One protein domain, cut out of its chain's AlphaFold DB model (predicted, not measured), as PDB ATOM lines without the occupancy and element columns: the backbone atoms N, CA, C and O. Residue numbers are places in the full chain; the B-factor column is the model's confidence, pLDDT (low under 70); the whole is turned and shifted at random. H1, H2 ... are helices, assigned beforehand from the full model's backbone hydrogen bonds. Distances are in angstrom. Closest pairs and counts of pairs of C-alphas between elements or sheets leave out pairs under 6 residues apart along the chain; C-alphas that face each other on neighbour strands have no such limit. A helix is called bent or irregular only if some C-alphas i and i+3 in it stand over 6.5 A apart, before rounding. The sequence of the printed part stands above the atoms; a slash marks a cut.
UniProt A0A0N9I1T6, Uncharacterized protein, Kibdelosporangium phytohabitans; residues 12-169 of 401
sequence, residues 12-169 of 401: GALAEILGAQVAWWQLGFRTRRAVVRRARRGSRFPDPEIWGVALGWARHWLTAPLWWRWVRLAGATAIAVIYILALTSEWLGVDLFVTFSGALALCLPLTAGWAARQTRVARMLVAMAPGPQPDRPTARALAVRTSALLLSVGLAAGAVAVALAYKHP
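Overview. This is residues 12 to 169 of the 401 residues of an uncharacterized protein of Kibdelosporangium phytohabitans (UniProt A0A0N9I1T6). A long bent helix, H5, is the spine of this loose, elongated model: at one end H2 and H3 pack on its arm H5b, with H1 on H3, and at the other H4 and H6 pack on different sides of arm H5a. Residues 137 to 148, of which 139 to 148 belong to H6, stick out. The printed part is all helix: 158 residues with six named helices, H1 to H6, and no named strand; the radius of gyration of the C-alphas is 19.3 A and the spans are 64 by 38 by 34 A.

Along the chain. Find C-alpha 12 at (98.558, -8.746, 37.197), where H1, residues 12 to 26, begins. Next come H2, residues 28 to 40, H3, residues 48 to 63, and H4, residues 66 to 92, 37.7 A long. H5, residues 96 to 127, was assigned as one helix by its hydrogen bonds but is bent, with C-alphas 106 and 109 6.6 A apart; its arms are H5a, 96 to 106, and H5b, 109 to 127. H6, residues 139 to 167, runs 42.4 A to C-alpha 167 at (74.727, 21.163, 8.503).

Arrangement. Start at the hub, H5, which touches four helices. H3 touches H5b at a steep tilt of 59 degrees, closest at C-alphas 58 and 122, 4.2 A. H2 touches H5b through C-alphas 39 and 125, 6.3 A. H1 touches H3 at C-alphas 20 and 57, 5.0 A. H4 touches H5a at C-alphas 81 and 103, 5.0 A. H6 touches H5a with residues 153 to 164 alone, at a shallow tilt of 29 degrees, opposite ways; C-alphas 101 and 160 are closest, 6.2 A. H4 and H6 are apart. In H4, 22 of 23 O i to N i+4 pairs are within hydrogen-bond range; in H1, H2, H3, H5a, H5b and H6 every such pair is.

Size, cuts and confidence. The C-alphas of Pro 46 and Pro 169, the two farthest apart, are 64.5 A apart. The printed part has no cut, and the link from H5 to H6 is long. Look for pLDDT under 70 in 34 residues, among them 86 to 99 and 159 to 169.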
ATOM      1  N   GLY A  12      99.304  -7.942  36.215       70.69
ATOM      2  CA  GLY A  12      98.558  -8.746  37.197       70.69
ATOM      3  C   GLY A  12      97.326  -8.021  37.748       70.69
ATOM      4  O   GLY A  12      96.243  -8.598  37.834       70.69
ATOM      5  N   ALA A  13      97.451  -6.715  38.004       77.31
ATOM      6  CA  ALA A  13      96.365  -5.904  38.549       77.31
ATOM      7  C   ALA A  13      95.142  -5.835  37.615       77.31
ATOM      8  O   ALA A  13      94.002  -5.838  38.075       77.31
ATOM      9  N   LEU A  14      95.347  -5.792  36.293       74.56
ATOM     10  CA  LEU A  14      94.240  -5.687  35.340       74.56
ATOM     11  C   LEU A  14      93.448  -6.999  35.232       74.56
ATOM     12  O   LEU A  14      92.215  -6.973  35.187       74.56
ATOM     13  N   ALA A  15      94.148  -8.137  35.243       81.25
ATOM     14  CA  ALA A  15      93.541  -9.465  35.223       81.25
ATOM     15  C   ALA A  15      92.707  -9.724  36.488       81.25
ATOM     16  O   ALA A  15      91.571 -10.184  36.385       81.25
ATOM     17  N   GLU A  16      93.208  -9.338  37.665       84.31
ATOM     18  CA  GLU A  16      92.463  -9.427  38.929       84.31
ATOM     19  C   GLU A  16      91.197  -8.559  38.915       84.31
ATOM     20  O   GLU A  16      90.107  -9.007  39.288       84.31
ATOM     21  N   ILE A  17      91.303  -7.328  38.401       79.44
ATOM     22  CA  ILE A  17      90.168  -6.408  38.285       79.44
ATOM     23  C   ILE A  17      89.086  -6.952  37.338       79.44
ATOM     24  O   ILE A  17      87.887  -6.780  37.605       79.44
ATOM     25  N   LEU A  18      89.482  -7.566  36.220       81.19
ATOM     26  CA  LEU A  18      88.555  -8.206  35.284       81.19
ATOM     27  C   LEU A  18      87.950  -9.477  35.892       81.19
ATOM     28  O   LEU A  18      86.731  -9.637  35.844       81.19
ATOM     29  N   GLY A  19      88.756 -10.311  36.550       88.00
ATOM     30  CA  GLY A  19      88.313 -11.531  37.225       88.00
ATOM     31  C   GLY A  19      87.255 -11.261  38.295       88.00
ATOM     32  O   GLY A  19      86.182 -11.863  38.270       88.00
ATOM     33  N   ALA A  20      87.480 -10.274  39.169       89.62
ATOM     34  CA  ALA A  20      86.509  -9.882  40.194       89.62
ATOM     35  C   ALA A  20      85.184  -9.367  39.593       89.62
ATOM     36  O   ALA A  20      84.104  -9.590  40.145       89.62
ATOM     37  N   GLN A  21      85.249  -8.680  38.448       87.75
ATOM     38  CA  GLN A  21      84.064  -8.196  37.741       87.75
ATOM     39  C   GLN A  21      83.279  -9.342  37.086       87.75
ATOM     40  O   GLN A  21      82.051  -9.369  37.191       87.75
ATOM     41  N   VAL A  22      83.974 -10.282  36.438       87.94
ATOM     42  CA  VAL A  22      83.372 -11.460  35.798       87.94
ATOM     43  C   VAL A  22      82.737 -12.375  36.845       87.94
ATOM     44  O   VAL A  22      81.569 -12.725  36.694       87.94
ATOM     45  N   ALA A  23      83.432 -12.663  37.949       88.75
ATOM     46  CA  ALA A  23      82.897 -13.466  39.050       88.75
ATOM     47  C   ALA A  23      81.615 -12.849  39.637       88.75
ATOM     48  O   ALA A  23      80.610 -13.534  39.829       88.75
ATOM     49  N   TRP A  24      81.592 -11.524  39.837       93.00
ATOM     50  CA  TRP A  24      80.376 -10.823  40.261       93.00
ATOM     51  C   TRP A  24      79.230 -10.975  39.257       93.00
ATOM     52  O   TRP A  24      78.074 -11.130  39.654       93.00
ATOM     53  N   TRP A  25      79.513 -10.929  37.953       88.06
ATOM     54  CA  TRP A  25      78.503 -11.122  36.912       88.06
ATOM     55  C   TRP A  25      77.978 -12.558  36.837       88.06
ATOM     56  O   TRP A  25      76.765 -12.726  36.666       88.06
ATOM     57  N   GLN A  26      78.839 -13.555  37.051       90.69
ATOM     58  CA  GLN A  26      78.497 -14.981  37.047       90.69
ATOM     59  C   GLN A  26      77.527 -15.384  38.167       90.69
ATOM     60  O   GLN A  26      76.752 -16.314  37.975       90.69
ATOM     61  N   LEU A  27      77.443 -14.631  39.276       79.56
ATOM     62  CA  LEU A  27      76.415 -14.848  40.313       79.56
ATOM     63  C   LEU A  27      74.967 -14.741  39.784       79.56
ATOM     64  O   LEU A  27      74.019 -15.108  40.479       79.56
ATOM     65  N   GLY A  28      74.760 -14.181  38.588       83.31
ATOM     66  CA  GLY A  28      73.439 -13.967  38.010       83.31
ATOM     67  C   GLY A  28      72.716 -12.750  38.598       83.31
ATOM     68  O   GLY A  28      73.127 -12.122  39.576       83.31
ATOM     69  N   PHE A  29      71.629 -12.319  37.956       81.06
ATOM     70  CA  PHE A  29      70.925 -11.088  38.347       81.06
ATOM     71  C   PHE A  29      70.182 -11.210  39.691       81.06
ATOM     72  O   PHE A  29      70.212 -10.281  40.506       81.06
ATOM     73  N   ARG A  30      69.526 -12.355  39.943       83.81
ATOM     74  CA  ARG A  30      68.707 -12.584  41.148       83.81
ATOM     75  C   ARG A  30      69.559 -12.574  42.421       83.81
ATOM     76  O   ARG A  30      69.227 -11.842  43.356       83.81
ATOM     77  N   THR A  31      70.678 -13.295  42.414       85.81
ATOM     78  CA  THR A  31      71.630 -13.393  43.531       85.81
ATOM     79  C   THR A  31      72.256 -12.041  43.847       85.81
ATOM     80  O   THR A  31      72.163 -11.577  44.982       85.81
ATOM     81  N   ARG A  32      72.759 -11.317  42.834       91.31
ATOM     82  CA  ARG A  32      73.274  -9.947  43.014       91.31
ATOM     83  C   ARG A  32      72.243  -9.017  43.660       91.31
ATOM     84  O   ARG A  32      72.559  -8.285  44.597       91.31
ATOM     85  N   ARG A  33      70.977  -9.059  43.217       90.88
ATOM     86  CA  ARG A  33      69.885  -8.286  43.843       90.88
ATOM     87  C   ARG A  33      69.604  -8.712  45.283       90.88
ATOM     88  O   ARG A  33      69.182  -7.869  46.073       90.88
ATOM     89  N   ALA A  34      69.753  -9.989  45.621       89.31
ATOM     90  CA  ALA A  34      69.552 -10.492  46.978       89.31
ATOM     91  C   ALA A  34      70.672 -10.017  47.920       89.31
ATOM     92  O   ALA A  34      70.363  -9.484  48.987       89.31
ATOM     93  N   VAL A  35      71.933 -10.076  47.473       93.50
ATOM     94  CA  VAL A  35      73.098  -9.507  48.176       93.50
ATOM     95  C   VAL A  35      72.883  -8.019  48.462       93.50
ATOM     96  O   VAL A  35      72.955  -7.596  49.611       93.50
ATOM     97  N   VAL A  36      72.514  -7.222  47.450       92.81
ATOM     98  CA  VAL A  36      72.274  -5.776  47.627       92.81
ATOM     99  C   VAL A  36      71.084  -5.488  48.553       92.81
ATOM    100  O   VAL A  36      71.125  -4.533  49.327       92.81
ATOM    101  N   ARG A  37      70.008  -6.285  48.501       94.75
ATOM    102  CA  ARG A  37      68.846  -6.115  49.394       94.75
ATOM    103  C   ARG A  37      69.190  -6.420  50.853       94.75
ATOM    104  O   ARG A  37      68.776  -5.660  51.721       94.75
ATOM    105  N   ARG A  38      69.951  -7.486  51.115       95.38
ATOM    106  CA  ARG A  38      70.469  -7.827  52.454       95.38
ATOM    107  C   ARG A  38      71.411  -6.745  52.980       95.38
ATOM    108  O   ARG A  38      71.210  -6.264  54.092       95.38
ATOM    109  N   ALA A  39      72.328  -6.286  52.128       93.81
ATOM    110  CA  ALA A  39      73.262  -5.209  52.429       93.81
ATOM    111  C   ALA A  39      72.556  -3.914  52.859       93.81
ATOM    112  O   ALA A  39      72.932  -3.292  53.846       93.81
ATOM    113  N   ARG A  40      71.470  -3.539  52.168       93.81
ATOM    114  CA  ARG A  40      70.637  -2.379  52.538       93.81
ATOM    115  C   ARG A  40      69.957  -2.520  53.898       93.81
ATOM    116  O   ARG A  40      69.639  -1.509  54.507       93.81
ATOM    117  N   ARG A  41      69.727  -3.752  54.355       96.75
ATOM    118  CA  ARG A  41      69.197  -4.062  55.691       96.75
ATOM    119  C   ARG A  41      70.307  -4.199  56.744       96.75
ATOM    120  O   ARG A  41      70.024  -4.657  57.840       96.75
ATOM    121  N   GLY A  42      71.558  -3.876  56.406       95.25
ATOM    122  CA  GLY A  42      72.702  -3.987  57.317       95.25
ATOM    123  C   GLY A  42      73.137  -5.424  57.617       95.25
ATOM    124  O   GLY A  42      73.841  -5.653  58.591       95.25
ATOM    125  N   SER A  43      72.723  -6.401  56.801       96.25
ATOM    126  CA  SER A  43      73.035  -7.822  57.014       96.25
ATOM    127  C   SER A  43      73.904  -8.385  55.891       96.25
ATOM    128  O   SER A  43      73.717  -8.053  54.715       96.25
ATOM    129  N   ARG A  44      74.838  -9.277  56.247       95.81
ATOM    130  CA  ARG A  44      75.645 -10.032  55.277       95.81
ATOM    131  C   ARG A  44      74.791 -11.075  54.551       95.81
ATOM    132  O   ARG A  44      73.720 -11.488  55.018       95.81
ATOM    133  N   PHE A  45      75.255 -11.485  53.375       95.44
ATOM    134  CA  PHE A  45      74.654 -12.618  52.675       95.44
ATOM    135  C   PHE A  45      75.022 -13.928  53.412       95.44
ATOM    136  O   PHE A  45      76.148 -13.999  53.898       95.44
ATOM    137  N   PRO A  46      74.109 -14.915  53.567       95.50
ATOM    138  CA  PRO A  46      74.369 -16.114  54.380       95.50
ATOM    139  C   PRO A  46      75.501 -16.978  53.842       95.50
ATOM    140  O   PRO A  46      76.262 -17.542  54.615       95.50
ATOM    141  N   ASP A  47      75.567 -17.084  52.518       94.94
ATOM    142  CA  ASP A  47      76.564 -17.881  51.825       94.94
ATOM    143  C   ASP A  47      77.908 -17.122  51.813       94.94
ATOM    144  O   ASP A  47      77.979 -16.020  51.240       94.94
ATOM    145  N   PRO A  48      78.956 -17.670  52.459       94.88
ATOM    146  CA  PRO A  48      80.248 -17.011  52.585       94.88
ATOM    147  C   PRO A  48      80.987 -16.889  51.248       94.88
ATOM    148  O   PRO A  48      81.713 -15.909  51.064       94.88
ATOM    149  N   GLU A  49      80.776 -17.802  50.297       94.69
ATOM    150  CA  GLU A  49      81.415 -17.753  48.978       94.69
ATOM    151  C   GLU A  49      80.827 -16.614  48.143       94.69
ATOM    152  O   GLU A  49      81.552 -15.747  47.643       94.69
ATOM    153  N   ILE A  50      79.493 -16.530  48.084       93.25
ATOM    154  CA  ILE A  50      78.783 -15.444  47.390       93.25
ATOM    155  C   ILE A  50      79.127 -14.088  48.016       93.25
ATOM    156  O   ILE A  50      79.317 -13.090  47.308       93.25
ATOM    157  N   TRP A  51      79.215 -14.030  49.349       96.62
ATOM    158  CA  TRP A  51      79.638 -12.824  50.055       96.62
ATOM    159  C   TRP A  51      81.093 -12.448  49.738       96.62
ATOM    160  O   TRP A  51      81.375 -11.269  49.509       96.62
ATOM    161  N   GLY A  52      81.995 -13.431  49.664       94.19
ATOM    162  CA  GLY A  52      83.393 -13.254  49.274       94.19
ATOM    163  C   GLY A  52      83.538 -12.639  47.882       94.19
ATOM    164  O   GLY A  52      84.226 -11.628  47.732       94.19
ATOM    165  N   VAL A  53      82.810 -13.159  46.888       94.19
ATOM    166  CA  VAL A  53      82.779 -12.609  45.518       94.19
ATOM    167  C   VAL A  53      82.256 -11.169  45.509       94.19
ATOM    168  O   VAL A  53      82.856 -10.284  44.893       94.19
ATOM    169  N   ALA A  54      81.160 -10.899  46.228       95.19
ATOM    170  CA  ALA A  54      80.579  -9.559  46.320       95.19
ATOM    171  C   ALA A  54      81.547  -8.542  46.946       95.19
ATOM    172  O   ALA A  54      81.667  -7.409  46.471       95.19
ATOM    173  N   LEU A  55      82.245  -8.946  48.009       95.62
ATOM    174  CA  LEU A  55      83.213  -8.108  48.706       95.62
ATOM    175  C   LEU A  55      84.485  -7.899  47.877       95.62
ATOM    176  O   LEU A  55      84.992  -6.777  47.829       95.62
ATOM    177  N   GLY A  56      84.964  -8.940  47.193       94.12
ATOM    178  CA  GLY A  56      86.084  -8.868  46.257       94.12
ATOM    179  C   GLY A  56      85.819  -7.856  45.144       94.12
ATOM    180  O   GLY A  56      86.630  -6.953  44.930       94.12
ATOM    181  N   TRP A  57      84.640  -7.925  44.521       95.19
ATOM    182  CA  TRP A  57      84.185  -6.935  43.543       95.19
ATOM    183  C   TRP A  57      84.101  -5.521  44.127       95.19
ATOM    184  O   TRP A  57      84.593  -4.568  43.523       95.19
ATOM    185  N   ALA A  58      83.498  -5.369  45.310       94.88
ATOM    186  CA  ALA A  58      83.303  -4.065  45.936       94.88
ATOM    187  C   ALA A  58      84.633  -3.383  46.285       94.88
ATOM    188  O   ALA A  58      84.798  -2.189  46.027       94.88
ATOM    189  N   ARG A  59      85.594  -4.139  46.831       92.94
ATOM    190  CA  ARG A  59      86.949  -3.650  47.115       92.94
ATOM    191  C   ARG A  59      87.641  -3.222  45.830       92.94
ATOM    192  O   ARG A  59      88.033  -2.065  45.747       92.94
ATOM    193  N   HIS A  60      87.656  -4.078  44.806       89.94
ATOM    194  CA  HIS A  60      88.228  -3.743  43.497       89.94
ATOM    195  C   HIS A  60      87.582  -2.505  42.868       89.94
ATOM    196  O   HIS A  60      88.268  -1.657  42.307       89.94
ATOM    197  N   TRP A  61      86.261  -2.344  42.981       90.69
ATOM    198  CA  TRP A  61      85.575  -1.152  42.485       90.69
ATOM    199  C   TRP A  61      86.072   0.128  43.176       90.69
ATOM    200  O   TRP A  61      86.227   1.177  42.537       90.69
ATOM    201  N   LEU A  62      86.325   0.060  44.487       90.19
ATOM    202  CA  LEU A  62      86.760   1.194  45.301       90.19
ATOM    203  C   LEU A  62      88.264   1.481  45.216       90.19
ATOM    204  O   LEU A  62      88.630   2.655  45.291       90.19
ATOM    205  N   THR A  63      89.097   0.466  45.002       88.38
ATOM    206  CA  THR A  63      90.554   0.604  44.851       88.38
ATOM    207  C   THR A  63      90.991   0.844  43.409       88.38
ATOM    208  O   THR A  63      92.101   1.318  43.192       88.38
ATOM    209  N   ALA A  64      90.125   0.579  42.424       85.25
ATOM    210  CA  ALA A  64      90.438   0.829  41.025       85.25
ATOM    211  C   ALA A  64      90.892   2.285  40.795       85.25
ATOM    212  O   ALA A  64      90.212   3.220  41.253       85.25
ATOM    213  N   PRO A  65      91.987   2.492  40.042       83.38
ATOM    214  CA  PRO A  65      92.486   3.822  39.744       83.38
ATOM    215  C   PRO A  65      91.456   4.626  38.941       83.38
ATOM    216  O   PRO A  65      90.618   4.075  38.220       83.38
ATOM    217  N   LEU A  66      91.501   5.956  39.074       76.38
ATOM    218  CA  LEU A  66      90.509   6.851  38.462       76.38
ATOM    219  C   LEU A  66      90.394   6.650  36.947       76.38
ATOM    220  O   LEU A  66      89.278   6.610  36.435       76.38
ATOM    221  N   TRP A  67      91.516   6.459  36.248       75.25
ATOM    222  CA  TRP A  67      91.527   6.209  34.804       75.25
ATOM    223  C   TRP A  67      90.744   4.942  34.428       75.25
ATOM    224  O   TRP A  67      89.995   4.957  33.458       75.25
ATOM    225  N   TRP A  68      90.799   3.879  35.236       79.12
ATOM    226  CA  TRP A  68      90.063   2.642  34.965       79.12
ATOM    227  C   TRP A  68      88.547   2.814  35.116       79.12
ATOM    228  O   TRP A  68      87.753   2.237  34.368       79.12
ATOM    229  N   ARG A  69      88.116   3.660  36.059       81.50
ATOM    230  CA  ARG A  69      86.699   4.035  36.182       81.50
ATOM    231  C   ARG A  69      86.218   4.792  34.946       81.50
ATOM    232  O   ARG A  69      85.103   4.539  34.496       81.50
ATOM    233  N   TRP A  70      87.062   5.661  34.388       76.25
ATOM    234  CA  TRP A  70      86.780   6.356  33.133       76.25
ATOM    235  C   TRP A  70      86.736   5.404  31.941       76.25
ATOM    236  O   TRP A  70      85.785   5.481  31.174       76.25
ATOM    237  N   VAL A  71      87.666   4.451  31.831       77.12
ATOM    238  CA  VAL A  71      87.654   3.424  30.772       77.12
ATOM    239  C   VAL A  71      86.349   2.625  30.787       77.12
ATOM    240  O   VAL A  71      85.731   2.436  29.744       77.12
ATOM    241  N   ARG A  72      85.861   2.215  31.966       78.25
ATOM    242  CA  ARG A  72      84.566   1.517  32.085       78.25
ATOM    243  C   ARG A  72      83.383   2.387  31.666       78.25
ATOM    244  O   ARG A  72      82.464   1.892  31.017       78.25
ATOM    245  N   LEU A  73      83.396   3.663  32.050       77.75
ATOM    246  CA  LEU A  73      82.355   4.613  31.669       77.75
ATOM    247  C   LEU A  73      82.360   4.857  30.153       77.75
ATOM    248  O   LEU A  73      81.301   4.846  29.530       77.75
ATOM    249  N   ALA A  74      83.548   5.019  29.570       75.25
ATOM    250  CA  ALA A  74      83.753   5.234  28.146       75.25
ATOM    251  C   ALA A  74      83.336   4.004  27.338       75.25
ATOM    252  O   ALA A  74      82.566   4.150  26.401       75.25
ATOM    253  N   GLY A  75      83.739   2.796  27.742       79.00
ATOM    254  CA  GLY A  75      83.355   1.554  27.066       79.00
ATOM    255  C   GLY A  75      81.845   1.300  27.093       79.00
ATOM    256  O   GLY A  75      81.254   1.001  26.060       79.00
ATOM    257  N   ALA A  76      81.192   1.487  28.247       76.25
ATOM    258  CA  ALA A  76      79.738   1.340  28.351       76.25
ATOM    259  C   ALA A  76      78.988   2.387  27.509       76.25
ATOM    260  O   ALA A  76      78.004   2.059  26.851       76.25
ATOM    261  N   THR A  77      79.470   3.634  27.513       77.44
ATOM    262  CA  THR A  77      78.910   4.712  26.684       77.44
ATOM    263  C   THR A  77      79.125   4.419  25.202       77.44
ATOM    264  O   THR A  77      78.178   4.520  24.441       77.44
ATOM    265  N   ALA A  78      80.319   3.986  24.795       75.44
ATOM    266  CA  ALA A  78      80.649   3.675  23.406       75.44
ATOM    267  C   ALA A  78      79.779   2.545  22.847       75.44
ATOM    268  O   ALA A  78      79.228   2.694  21.764       75.44
ATOM    269  N   ILE A  79      79.584   1.454  23.596       76.75
ATOM    270  CA  ILE A  79      78.707   0.351  23.170       76.75
ATOM    271  C   ILE A  79      77.261   0.836  23.013       76.75
ATOM    272  O   ILE A  79      76.618   0.533  22.013       76.75
ATOM    273  N   ALA A  80      76.752   1.611  23.976       76.56
ATOM    274  CA  ALA A  80      75.397   2.150  23.900       76.56
ATOM    275  C   ALA A  80      75.234   3.134  22.727       76.56
ATOM    276  O   ALA A  80      74.226   3.094  22.028       76.56
ATOM    277  N   VAL A  81      76.255   3.957  22.467       76.50
ATOM    278  CA  VAL A  81      76.310   4.875  21.326       76.50
ATOM    279  C   VAL A  81      76.313   4.118  20.003       76.50
ATOM    280  O   VAL A  81      75.512   4.443  19.135       76.50
ATOM    281  N   ILE A  82      77.147   3.083  19.863       75.56
ATOM    282  CA  ILE A  82      77.195   2.222  18.671       75.56
ATOM    283  C   ILE A  82      75.838   1.549  18.437       75.56
ATOM    284  O   ILE A  82      75.364   1.516  17.308       75.56
ATOM    285  N   TYR A  83      75.188   1.058  19.494       74.56
ATOM    286  CA  TYR A  83      73.878   0.418  19.385       74.56
ATOM    287  C   TYR A  83      72.785   1.396  18.923       74.56
ATOM    288  O   TYR A  83      71.998   1.070  18.037       74.56
ATOM    289  N   ILE A  84      72.757   2.617  19.475       74.94
ATOM    290  CA  ILE A  84      71.826   3.666  19.033       74.94
ATOM    291  C   ILE A  84      72.129   4.079  17.588       74.94
ATOM    292  O   ILE A  84      71.199   4.215  16.799       74.94
ATOM    293  N   LEU A  85      73.406   4.242  17.226       72.06
ATOM    294  CA  LEU A  85      73.847   4.534  15.859       72.06
ATOM    295  C   LEU A  85      73.377   3.481  14.860       72.06
ATOM    296  O   LEU A  85      72.819   3.842  13.828       72.06
ATOM    297  N   ALA A  86      73.562   2.198  15.172       67.50
ATOM    298  CA  ALA A  86      73.088   1.101  14.335       67.50
ATOM    299  C   ALA A  86      71.565   1.188  14.132       67.50
ATOM    300  O   ALA A  86      71.101   1.249  13.000       67.50
ATOM    301  N   LEU A  87      70.801   1.343  15.220       69.44
ATOM    302  CA  LEU A  87      69.337   1.442  15.162       69.44
ATOM    303  C   LEU A  87      68.820   2.667  14.400       69.44
ATOM    304  O   LEU A  87      67.793   2.602  13.745       69.44
ATOM    305  N   THR A  88      69.480   3.813  14.507       67.19
ATOM    306  CA  THR A  88      68.965   5.070  13.927       67.19
ATOM    307  C   THR A  88      69.478   5.340  12.515       67.19
ATOM    308  O   THR A  88      68.768   5.969  11.730       67.19
ATOM    309  N   SER A  89      70.666   4.842  12.158       62.69
ATOM    310  CA  SER A  89      71.202   4.946  10.792       62.69
ATOM    311  C   SER A  89      70.419   4.093   9.787       62.69
ATOM    312  O   SER A  89      70.264   4.491   8.629       62.69
ATOM    313  N   GLU A  90      69.863   2.965  10.233       60.09
ATOM    314  CA  GLU A  90      68.949   2.156   9.423       60.09
ATOM    315  C   GLU A  90      67.598   2.847   9.224       60.09
ATOM    316  O   GLU A  90      67.086   2.872   8.109       60.09
ATOM    317  N   TRP A  91      67.044   3.457  10.273       58.78
ATOM    318  CA  TRP A  91      65.646   3.890  10.265       58.78
ATOM    319  C   TRP A  91      65.400   5.313   9.770       58.78
ATOM    320  O   TRP A  91      64.325   5.588   9.247       58.78
ATOM    321  N   LEU A  92      66.342   6.238   9.971       60.81
ATOM    322  CA  LEU A  92      66.043   7.670   9.835       60.81
ATOM    323  C   LEU A  92      66.911   8.395   8.800       60.81
ATOM    324  O   LEU A  92      66.714   9.587   8.587       60.81
ATOM    325  N   GLY A  93      67.892   7.717   8.190       60.28
ATOM    326  CA  GLY A  93      68.809   8.350   7.230       60.28
ATOM    327  C   GLY A  93      69.587   9.539   7.814       60.28
ATOM    328  O   GLY A  93      70.055  10.400   7.076       60.28
ATOM    329  N   VAL A  94      69.700   9.619   9.145       60.31
ATOM    330  CA  VAL A  94      70.314  10.756   9.839       60.31
ATOM    331  C   VAL A  94      71.832  10.659   9.752       60.31
ATOM    332  O   VAL A  94      72.416   9.586   9.913       60.31
ATOM    333  N   ASP A  95      72.473  11.809   9.547       64.38
ATOM    334  CA  ASP A  95      73.923  11.961   9.534       64.38
ATOM    335  C   ASP A  95      74.586  11.314  10.765       64.38
ATOM    336  O   ASP A  95      74.212  11.570  11.915       64.38
ATOM    337  N   LEU A  96      75.616  10.499  10.513       63.12
ATOM    338  CA  LEU A  96      76.328   9.724  11.531       63.12
ATOM    339  C   LEU A  96      76.830  10.598  12.693       63.12
ATOM    340  O   LEU A  96      76.848  10.149  13.838       63.12
ATOM    341  N   PHE A  97      77.217  11.849  12.424       61.91
ATOM    342  CA  PHE A  97      77.740  12.760  13.439       61.91
ATOM    343  C   PHE A  97      76.650  13.242  14.404       61.91
ATOM    344  O   PHE A  97      76.863  13.267  15.620       61.91
ATOM    345  N   VAL A  98      75.474  13.599  13.878       64.69
ATOM    346  CA  VAL A  98      74.312  14.012  14.683       64.69
ATOM    347  C   VAL A  98      73.870  12.854  15.564       64.69
ATOM    348  O   VAL A  98      73.695  13.013  16.774       64.69
ATOM    349  N   THR A  99      73.771  11.673  14.967       69.31
ATOM    350  CA  THR A  99      73.379  10.454  15.657       69.31
ATOM    351  C   THR A  99      74.375  10.067  16.746       69.31
ATOM    352  O   THR A  99      73.974   9.791  17.876       69.31
ATOM    353  N   PHE A 100      75.678  10.107  16.449       70.75
ATOM    354  CA  PHE A 100      76.736   9.807  17.416       70.75
ATOM    355  C   PHE A 100      76.655  10.755  18.607       70.75
ATOM    356  O   PHE A 100      76.708  10.328  19.761       70.75
ATOM    357  N   SER A 101      76.483  12.046  18.335       68.81
ATOM    358  CA  SER A 101      76.518  13.058  19.379       68.81
ATOM    359  C   SER A 101      75.239  13.079  20.223       68.81
ATOM    360  O   SER A 101      75.314  13.224  21.443       68.81
ATOM    361  N   GLY A 102      74.071  12.855  19.612       69.94
ATOM    362  CA  GLY A 102      72.812  12.649  20.330       69.94
ATOM    363  C   GLY A 102      72.847  11.391  21.201       69.94
ATOM    364  O   GLY A 102      72.464  11.431  22.372       69.94
ATOM    365  N   ALA A 103      73.394  10.293  20.675       74.62
ATOM    366  CA  ALA A 103      73.600   9.073  21.442       74.62
ATOM    367  C   ALA A 103      74.563   9.298  22.617       74.62
ATOM    368  O   ALA A 103      74.290   8.850  23.728       74.62
ATOM    369  N   LEU A 104      75.653  10.048  22.416       72.56
ATOM    370  CA  LEU A 104      76.579  10.398  23.491       72.56
ATOM    371  C   LEU A 104      75.859  11.197  24.588       72.56
ATOM    372  O   LEU A 104      75.953  10.843  25.763       72.56
ATOM    373  N   ALA A 105      75.093  12.223  24.208       73.31
ATOM    374  CA  ALA A 105      74.334  13.057  25.138       73.31
ATOM    375  C   ALA A 105      73.287  12.259  25.939       73.31
ATOM    376  O   ALA A 105      73.095  12.522  27.126       73.31
ATOM    377  N   LEU A 106      72.652  11.256  25.324       76.19
ATOM    378  CA  LEU A 106      71.678  10.377  25.982       76.19
ATOM    379  C   LEU A 106      72.339   9.330  26.891       76.19
ATOM    380  O   LEU A 106      71.857   9.060  27.994       76.19
ATOM    381  N   CYS A 107      73.443   8.725  26.453       78.75
ATOM    382  CA  CYS A 107      74.069   7.610  27.163       78.75
ATOM    383  C   CYS A 107      74.926   8.058  28.350       78.75
ATOM    384  O   CYS A 107      74.954   7.369  29.372       78.75
ATOM    385  N   LEU A 108      75.611   9.197  28.252       76.56
ATOM    386  CA  LEU A 108      76.596   9.636  29.247       76.56
ATOM    387  C   LEU A 108      75.983   9.920  30.641       76.56
ATOM    388  O   LEU A 108      76.547   9.468  31.643       76.56
ATOM    389  N   PRO A 109      74.799  10.560  30.769       77.06
ATOM    390  CA  PRO A 109      74.119  10.709  32.060       77.06
ATOM    391  C   PRO A 109      73.701   9.364  32.670       77.06
ATOM    392  O   PRO A 109      73.830   9.156  33.880       77.06
ATOM    393  N   LEU A 110      73.232   8.427  31.837       77.12
ATOM    394  CA  LEU A 110      72.797   7.099  32.275       77.12
ATOM    395  C   LEU A 110      73.977   6.262  32.781       77.12
ATOM    396  O   LEU A 110      73.886   5.658  33.857       77.12
ATOM    397  N   THR A 111      75.102   6.256  32.061       78.44
ATOM    398  CA  THR A 111      76.315   5.537  32.473       78.44
ATOM    399  C   THR A 111      76.929   6.150  33.731       78.44
ATOM    400  O   THR A 111      77.319   5.408  34.640       78.44
ATOM    401  N   ALA A 112      76.923   7.481  33.864       79.19
ATOM    402  CA  ALA A 112      77.343   8.176  35.082       79.19
ATOM    403  C   ALA A 112      76.453   7.832  36.288       79.19
ATOM    404  O   ALA A 112      76.958   7.466  37.356       79.19
ATOM    405  N   GLY A 113      75.127   7.875  36.120       80.69
ATOM    406  CA  GLY A 113      74.165   7.493  37.157       80.69
ATOM    407  C   GLY A 113      74.321   6.033  37.590       80.69
ATOM    408  O   GLY A 113      74.300   5.713  38.786       80.69
ATOM    409  N   TRP A 114      74.563   5.136  36.632       84.75
ATOM    410  CA  TRP A 114      74.850   3.731  36.902       84.75
ATOM    411  C   TRP A 114      76.160   3.546  37.681       84.75
ATOM    412  O   TRP A 114      76.163   2.861  38.708       84.75
ATOM    413  N   ALA A 115      77.251   4.204  37.278       84.94
ATOM    414  CA  ALA A 115      78.535   4.140  37.980       84.94
ATOM    415  C   ALA A 115      78.445   4.689  39.418       84.94
ATOM    416  O   ALA A 115      79.000   4.103  40.359       84.94
ATOM    417  N   ALA A 116      77.688   5.770  39.628       83.69
ATOM    418  CA  ALA A 116      77.416   6.315  40.956       83.69
ATOM    419  C   ALA A 116      76.654   5.309  41.835       83.69
ATOM    420  O   ALA A 116      77.008   5.095  43.000       83.69
ATOM    421  N   ARG A 117      75.648   4.631  41.270       87.94
ATOM    422  CA  ARG A 117      74.906   3.565  41.955       87.94
ATOM    423  C   ARG A 117      75.808   2.388  42.333       87.94
ATOM    424  O   ARG A 117      75.731   1.942  43.476       87.94
ATOM    425  N   GLN A 118      76.665   1.913  41.425       89.88
ATOM    426  CA  GLN A 118      77.623   0.832  41.711       89.88
ATOM    427  C   GLN A 118      78.575   1.222  42.845       89.88
ATOM    428  O   GLN A 118      78.767   0.460  43.787       89.88
ATOM    429  N   THR A 119      79.075   2.458  42.826       89.31
ATOM    430  CA  THR A 119      79.955   2.983  43.879       89.31
ATOM    431  C   THR A 119      79.270   3.014  45.245       89.31
ATOM    432  O   THR A 119      79.880   2.638  46.246       89.31
ATOM    433  N   ARG A 120      77.993   3.416  45.314       90.06
ATOM    434  CA  ARG A 120      77.217   3.373  46.567       90.06
ATOM    435  C   ARG A 120      77.058   1.945  47.090       90.06
ATOM    436  O   ARG A 120      77.223   1.723  48.285       90.06
ATOM    437  N   VAL A 121      76.766   0.989  46.206       91.19
ATOM    438  CA  VAL A 121      76.654  -0.431  46.576       91.19
ATOM    439  C   VAL A 121      77.994  -0.970  47.074       91.19
ATOM    440  O   VAL A 121      78.032  -1.590  48.130       91.19
ATOM    441  N   ALA A 122      79.093  -0.680  46.380       93.19
ATOM    442  CA  ALA A 122      80.423  -1.121  46.784       93.19
ATOM    443  C   ALA A 122      80.803  -0.595  48.180       93.19
ATOM    444  O   ALA A 122      81.238  -1.365  49.032       93.19
ATOM    445  N   ARG A 123      80.553   0.693  48.462       92.50
ATOM    446  CA  ARG A 123      80.781   1.270  49.803       92.50
ATOM    447  C   ARG A 123      79.946   0.588  50.880       92.50
ATOM    448  O   ARG A 123      80.461   0.323  51.958       92.50
ATOM    449  N   MET A 124      78.681   0.292  50.585       93.50
ATOM    450  CA  MET A 124      77.783  -0.403  51.510       93.50
ATOM    451  C   MET A 124      78.285  -1.815  51.835       93.50
ATOM    452  O   MET A 124      78.282  -2.206  52.996       93.50
ATOM    453  N   LEU A 125      78.753  -2.559  50.827       94.19
ATOM    454  CA  LEU A 125      79.309  -3.902  51.010       94.19
ATOM    455  C   LEU A 125      80.601  -3.880  51.834       94.19
ATOM    456  O   LEU A 125      80.729  -4.652  52.782       94.19
ATOM    457  N   VAL A 126      81.526  -2.964  51.521       94.38
ATOM    458  CA  VAL A 126      82.793  -2.828  52.259       94.38
ATOM    459  C   VAL A 126      82.567  -2.371  53.699       94.38
ATOM    460  O   VAL A 126      83.224  -2.889  54.592       94.38
ATOM    461  N   ALA A 127      81.604  -1.479  53.956       92.25
ATOM    462  CA  ALA A 127      81.295  -1.008  55.309       92.25
ATOM    463  C   ALA A 127      80.786  -2.111  56.258       92.25
ATOM    464  O   ALA A 127      80.861  -1.943  57.469       92.25
ATOM    465  N   MET A 128      80.272  -3.228  55.730       92.88
ATOM    466  CA  MET A 128      79.839  -4.376  56.539       92.88
ATOM    467  C   MET A 128      80.941  -5.421  56.760       92.88
ATOM    468  O   MET A 128      80.735  -6.375  57.520       92.88
ATOM    469  N   ALA A 129      82.078  -5.304  56.073       92.31
ATOM    470  CA  ALA A 129      83.208  -6.204  56.249       92.31
ATOM    471  C   ALA A 129      84.119  -5.705  57.385       92.31
ATOM    472  O   ALA A 129      84.290  -4.498  57.534       92.31
ATOM    473  N   PRO A 130      84.737  -6.604  58.172       84.56
ATOM    474  CA  PRO A 130      85.772  -6.202  59.116       84.56
ATOM    475  C   PRO A 130      86.992  -5.712  58.322       84.56
ATOM    476  O   PRO A 130      87.432  -6.391  57.389       84.56
ATOM    477  N   GLY A 131      87.516  -4.532  58.653       82.75
ATOM    478  CA  GLY A 131      88.716  -3.980  58.022       82.75
ATOM    479  C   GLY A 131      88.775  -2.449  58.032       82.75
ATOM    480  O   GLY A 131      87.807  -1.799  58.433       82.75
ATOM    481  N   PRO A 132      89.907  -1.868  57.591       75.94
ATOM    482  CA  PRO A 132      90.083  -0.425  57.505       75.94
ATOM    483  C   PRO A 132      89.034   0.186  56.574       75.94
ATOM    484  O   PRO A 132      88.817  -0.271  55.447       75.94
ATOM    485  N   GLN A 133      88.350   1.213  57.075       74.06
ATOM    486  CA  GLN A 133      87.327   1.914  56.318       74.06
ATOM    487  C   GLN A 133      88.012   2.774  55.245       74.06
ATOM    488  O   GLN A 133      88.931   3.519  55.574       74.06
ATOM    489  N   PRO A 134      87.600   2.693  53.969       67.50
ATOM    490  CA  PRO A 134      88.169   3.546  52.935       67.50
ATOM    491  C   PRO A 134      87.841   5.014  53.224       67.50
ATOM    492  O   PRO A 134      86.694   5.336  53.558       67.50
ATOM    493  N   ASP A 135      88.831   5.894  53.053       73.94
ATOM    494  CA  ASP A 135      88.694   7.328  53.305       73.94
ATOM    495  C   ASP A 135      87.478   7.917  52.586       73.94
ATOM    496  O   ASP A 135      87.235   7.704  51.388       73.94
ATOM    497  N   ARG A 136      86.677   8.679  53.336       70.19
ATOM    498  CA  ARG A 136      85.532   9.384  52.763       70.19
ATOM    499  C   ARG A 136      86.059  10.523  51.888       70.19
ATOM    500  O   ARG A 136      86.825  11.351  52.376       70.19
ATOM    501  N   PRO A 137      85.636  10.622  50.614       66.00
ATOM    502  CA  PRO A 137      85.997  11.771  49.800       66.00
ATOM    503  C   PRO A 137      85.443  13.041  50.450       66.00
ATOM    504  O   PRO A 137      84.282  13.077  50.866       66.00
ATOM    505  N   THR A 138      86.264  14.084  50.515       78.88
ATOM    506  CA  THR A 138      85.847  15.393  51.020       78.88
ATOM    507  C   THR A 138      84.743  15.977  50.131       78.88
ATOM    508  O   THR A 138      84.709  15.747  48.920       78.88
ATOM    509  N   ALA A 139      83.826  16.756  50.716       69.75
ATOM    510  CA  ALA A 139      82.711  17.372  49.985       69.75
ATOM    511  C   ALA A 139      83.181  18.204  48.771       69.75
ATOM    512  O   ALA A 139      82.546  18.182  47.717       69.75
ATOM    513  N   ARG A 140      84.356  18.845  48.877       70.44
ATOM    514  CA  ARG A 140      85.012  19.565  47.771       70.44
ATOM    515  C   ARG A 140      85.341  18.662  46.580       70.44
ATOM    516  O   ARG A 140      85.062  19.035  45.445       70.44
ATOM    517  N   ALA A 141      85.878  17.464  46.816       70.94
ATOM    518  CA  ALA A 141      86.210  16.530  45.740       70.94
ATOM    519  C   ALA A 141      84.960  16.010  45.011       70.94
ATOM    520  O   ALA A 141      85.026  15.676  43.827       70.94
ATOM    521  N   LEU A 142      83.818  15.945  45.703       70.81
ATOM    522  CA  LEU A 142      82.541  15.590  45.092       70.81
ATOM    523  C   LEU A 142      82.030  16.719  44.185       70.81
ATOM    524  O   LEU A 142      81.698  16.446  43.034       70.81
ATOM    525  N   ALA A 143      82.040  17.962  44.678       67.50
ATOM    526  CA  ALA A 143      81.563  19.136  43.947       67.50
ATOM    527  C   ALA A 143      82.348  19.378  42.645       67.50
ATOM    528  O   ALA A 143      81.749  19.526  41.581       67.50
ATOM    529  N   VAL A 144      83.685  19.313  42.700       73.00
ATOM    530  CA  VAL A 144      84.546  19.492  41.515       73.00
ATOM    531  C   VAL A 144      84.248  18.439  40.442       73.00
ATOM    532  O   VAL A 144      84.155  18.757  39.257       73.00
ATOM    533  N   ARG A 145      84.034  17.179  40.845       72.81
ATOM    534  CA  ARG A 145      83.730  16.085  39.908       72.81
ATOM    535  C   ARG A 145      82.360  16.238  39.254       72.81
ATOM    536  O   ARG A 145      82.225  15.930  38.075       72.81
ATOM    537  N   THR A 146      81.357  16.707  39.994       70.06
ATOM    538  CA  THR A 146      80.021  16.948  39.433       70.06
ATOM    539  C   THR A 146      80.007  18.131  38.469       70.06
ATOM    540  O   THR A 146      79.396  18.027  37.409       70.06
ATOM    541  N   SER A 147      80.729  19.214  38.773       70.38
ATOM    542  CA  SER A 147      80.800  20.391  37.897       70.38
ATOM    543  C   SER A 147      81.503  20.091  36.570       70.38
ATOM    544  O   SER A 147      81.012  20.497  35.521       70.38
ATOM    545  N   ALA A 148      82.596  19.319  36.587       71.75
ATOM    546  CA  ALA A 148      83.296  18.917  35.364       71.75
ATOM    547  C   ALA A 148      82.433  18.028  34.443       71.75
ATOM    548  O   ALA A 148      82.483  18.151  33.216       71.75
ATOM    549  N   LEU A 149      81.602  17.154  35.024       71.19
ATOM    550  CA  LEU A 149      80.670  16.320  34.261       71.19
ATOM    551  C   LEU A 149      79.570  17.167  33.599       71.19
ATOM    552  O   LEU A 149      79.269  16.982  32.427       71.19
ATOM    553  N   LEU A 150      78.987  18.119  34.332       72.06
ATOM    554  CA  LEU A 150      77.952  18.999  33.781       72.06
ATOM    555  C   LEU A 150      78.499  19.889  32.659       72.06
ATOM    556  O   LEU A 150      77.839  20.050  31.636       72.06
ATOM    557  N   LEU A 151      79.722  20.405  32.814       74.62
ATOM    558  CA  LEU A 151      80.382  21.212  31.789       74.62
ATOM    559  C   LEU A 151      80.634  20.411  30.502       74.62
ATOM    560  O   LEU A 151      80.352  20.899  29.412       74.62
ATOM    561  N   SER A 152      81.122  19.171  30.617       68.81
ATOM    562  CA  SER A 152      81.376  18.312  29.449       68.81
ATOM    563  C   SER A 152      80.092  17.922  28.713       68.81
ATOM    564  O   SER A 152      80.072  17.945  27.484       68.81
ATOM    565  N   VAL A 153      79.001  17.651  29.436       70.19
ATOM    566  CA  VAL A 153      77.677  17.425  28.830       70.19
ATOM    567  C   VAL A 153      77.164  18.688  28.130       70.19
ATOM    568  O   VAL A 153      76.678  18.600  27.005       70.19
ATOM    569  N   GLY A 154      77.310  19.862  28.752       71.75
ATOM    570  CA  GLY A 154      76.904  21.140  28.161       71.75
ATOM    571  C   GLY A 154      77.672  21.481  26.880       71.75
ATOM    572  O   GLY A 154      77.060  21.858  25.884       71.75
ATOM    573  N   LEU A 155      78.993  21.284  26.874       72.56
ATOM    574  CA  LEU A 155      79.834  21.497  25.690       72.56
ATOM    575  C   LEU A 155      79.491  20.522  24.559       72.56
ATOM    576  O   LEU A 155      79.399  20.943  23.407       72.56
ATOM    577  N   ALA A 156      79.250  19.246  24.877       65.62
ATOM    578  CA  ALA A 156      78.823  18.263  23.885       65.62
ATOM    579  C   ALA A 156      77.471  18.652  23.267       65.62
ATOM    580  O   ALA A 156      77.359  18.707  22.047       65.62
ATOM    581  N   ALA A 157      76.472  19.000  24.087       66.75
ATOM    582  CA  ALA A 157      75.163  19.441  23.607       66.75
ATOM    583  C   ALA A 157      75.249  20.717  22.745       66.75
ATOM    584  O   ALA A 157      74.604  20.795  21.700       66.75
ATOM    585  N   GLY A 158      76.087  21.683  23.138       71.88
ATOM    586  CA  GLY A 158      76.356  22.888  22.351       71.88
ATOM    587  C   GLY A 158      76.980  22.574  20.989       71.88
ATOM    588  O   GLY A 158      76.523  23.095  19.975       71.88
ATOM    589  N   ALA A 159      77.956  21.662  20.938       68.75
ATOM    590  CA  ALA A 159      78.556  21.213  19.683       68.75
ATOM    591  C   ALA A 159      77.539  20.512  18.764       68.75
ATOM    592  O   ALA A 159      77.576  20.732  17.556       68.75
ATOM    593  N   VAL A 160      76.591  19.736  19.311       61.47
ATOM    594  CA  VAL A 160      75.489  19.140  18.527       61.47
ATOM    595  C   VAL A 160      74.571  20.202  17.954       61.47
ATOM    596  O   VAL A 160      74.253  20.144  16.772       61.47
ATOM    597  N   ALA A 161      74.158  21.174  18.767       65.44
ATOM    598  CA  ALA A 161      73.286  22.252  18.315       65.44
ATOM    599  C   ALA A 161      73.948  23.084  17.207       65.44
ATOM    600  O   ALA A 161      73.313  23.372  16.196       65.44
ATOM    601  N   VAL A 162      75.240  23.404  17.357       67.62
ATOM    602  CA  VAL A 162      76.018  24.115  16.333       67.62
ATOM    603  C   VAL A 162      76.202  23.254  15.086       67.62
ATOM    604  O   VAL A 162      75.997  23.756  13.990       67.62
ATOM    605  N   ALA A 163      76.523  21.965  15.210       60.88
ATOM    606  CA  ALA A 163      76.679  21.078  14.055       60.88
ATOM    607  C   ALA A 163      75.360  20.850  13.303       60.88
ATOM    608  O   ALA A 163      75.363  20.823  12.077       60.88
ATOM    609  N   LEU A 164      74.233  20.742  14.016       56.56
ATOM    610  CA  LEU A 164      72.895  20.723  13.423       56.56
ATOM    611  C   LEU A 164      72.617  22.035  12.684       56.56
ATOM    612  O   LEU A 164      72.254  22.008  11.514       56.56
ATOM    613  N   ALA A 165      72.859  23.184  13.320       57.53
ATOM    614  CA  ALA A 165      72.675  24.489  12.687       57.53
ATOM    615  C   ALA A 165      73.585  24.685  11.457       57.53
ATOM    616  O   ALA A 165      73.145  25.234  10.450       57.53
ATOM    617  N   TYR A 166      74.826  24.191  11.509       55.53
ATOM    618  CA  TYR A 166      75.830  24.341  10.452       55.53
ATOM    619  C   TYR A 166      75.692  23.311   9.319       55.53
ATOM    620  O   TYR A 166      76.153  23.571   8.213       55.53
ATOM    621  N   LYS A 167      75.046  22.157   9.549       49.88
ATOM    622  CA  LYS A 167      74.727  21.163   8.503       49.88
ATOM    623  C   LYS A 167      73.353  21.360   7.857       49.88
ATOM    624  O   LYS A 167      73.064  20.727   6.845       49.88
ATOM    625  N   HIS A 168      72.538  22.283   8.361       46.81
ATOM    626  CA  HIS A 168      71.283  22.680   7.724       46.81
ATOM    627  C   HIS A 168      71.331  23.775   6.617       46.81
ATOM    628  O   HIS A 168      70.239  24.169   6.204       46.81
ATOM    629  N   PRO A 169      72.464  24.264   6.053       44.41
ATOM    630  CA  PRO A 169      72.400  25.352   5.073       44.41
ATOM    631  C   PRO A 169      72.132  24.923   3.617       44.41
ATOM    632  O   PRO A 169      71.815  25.796   2.822       44.41
TER     633      PRO A 169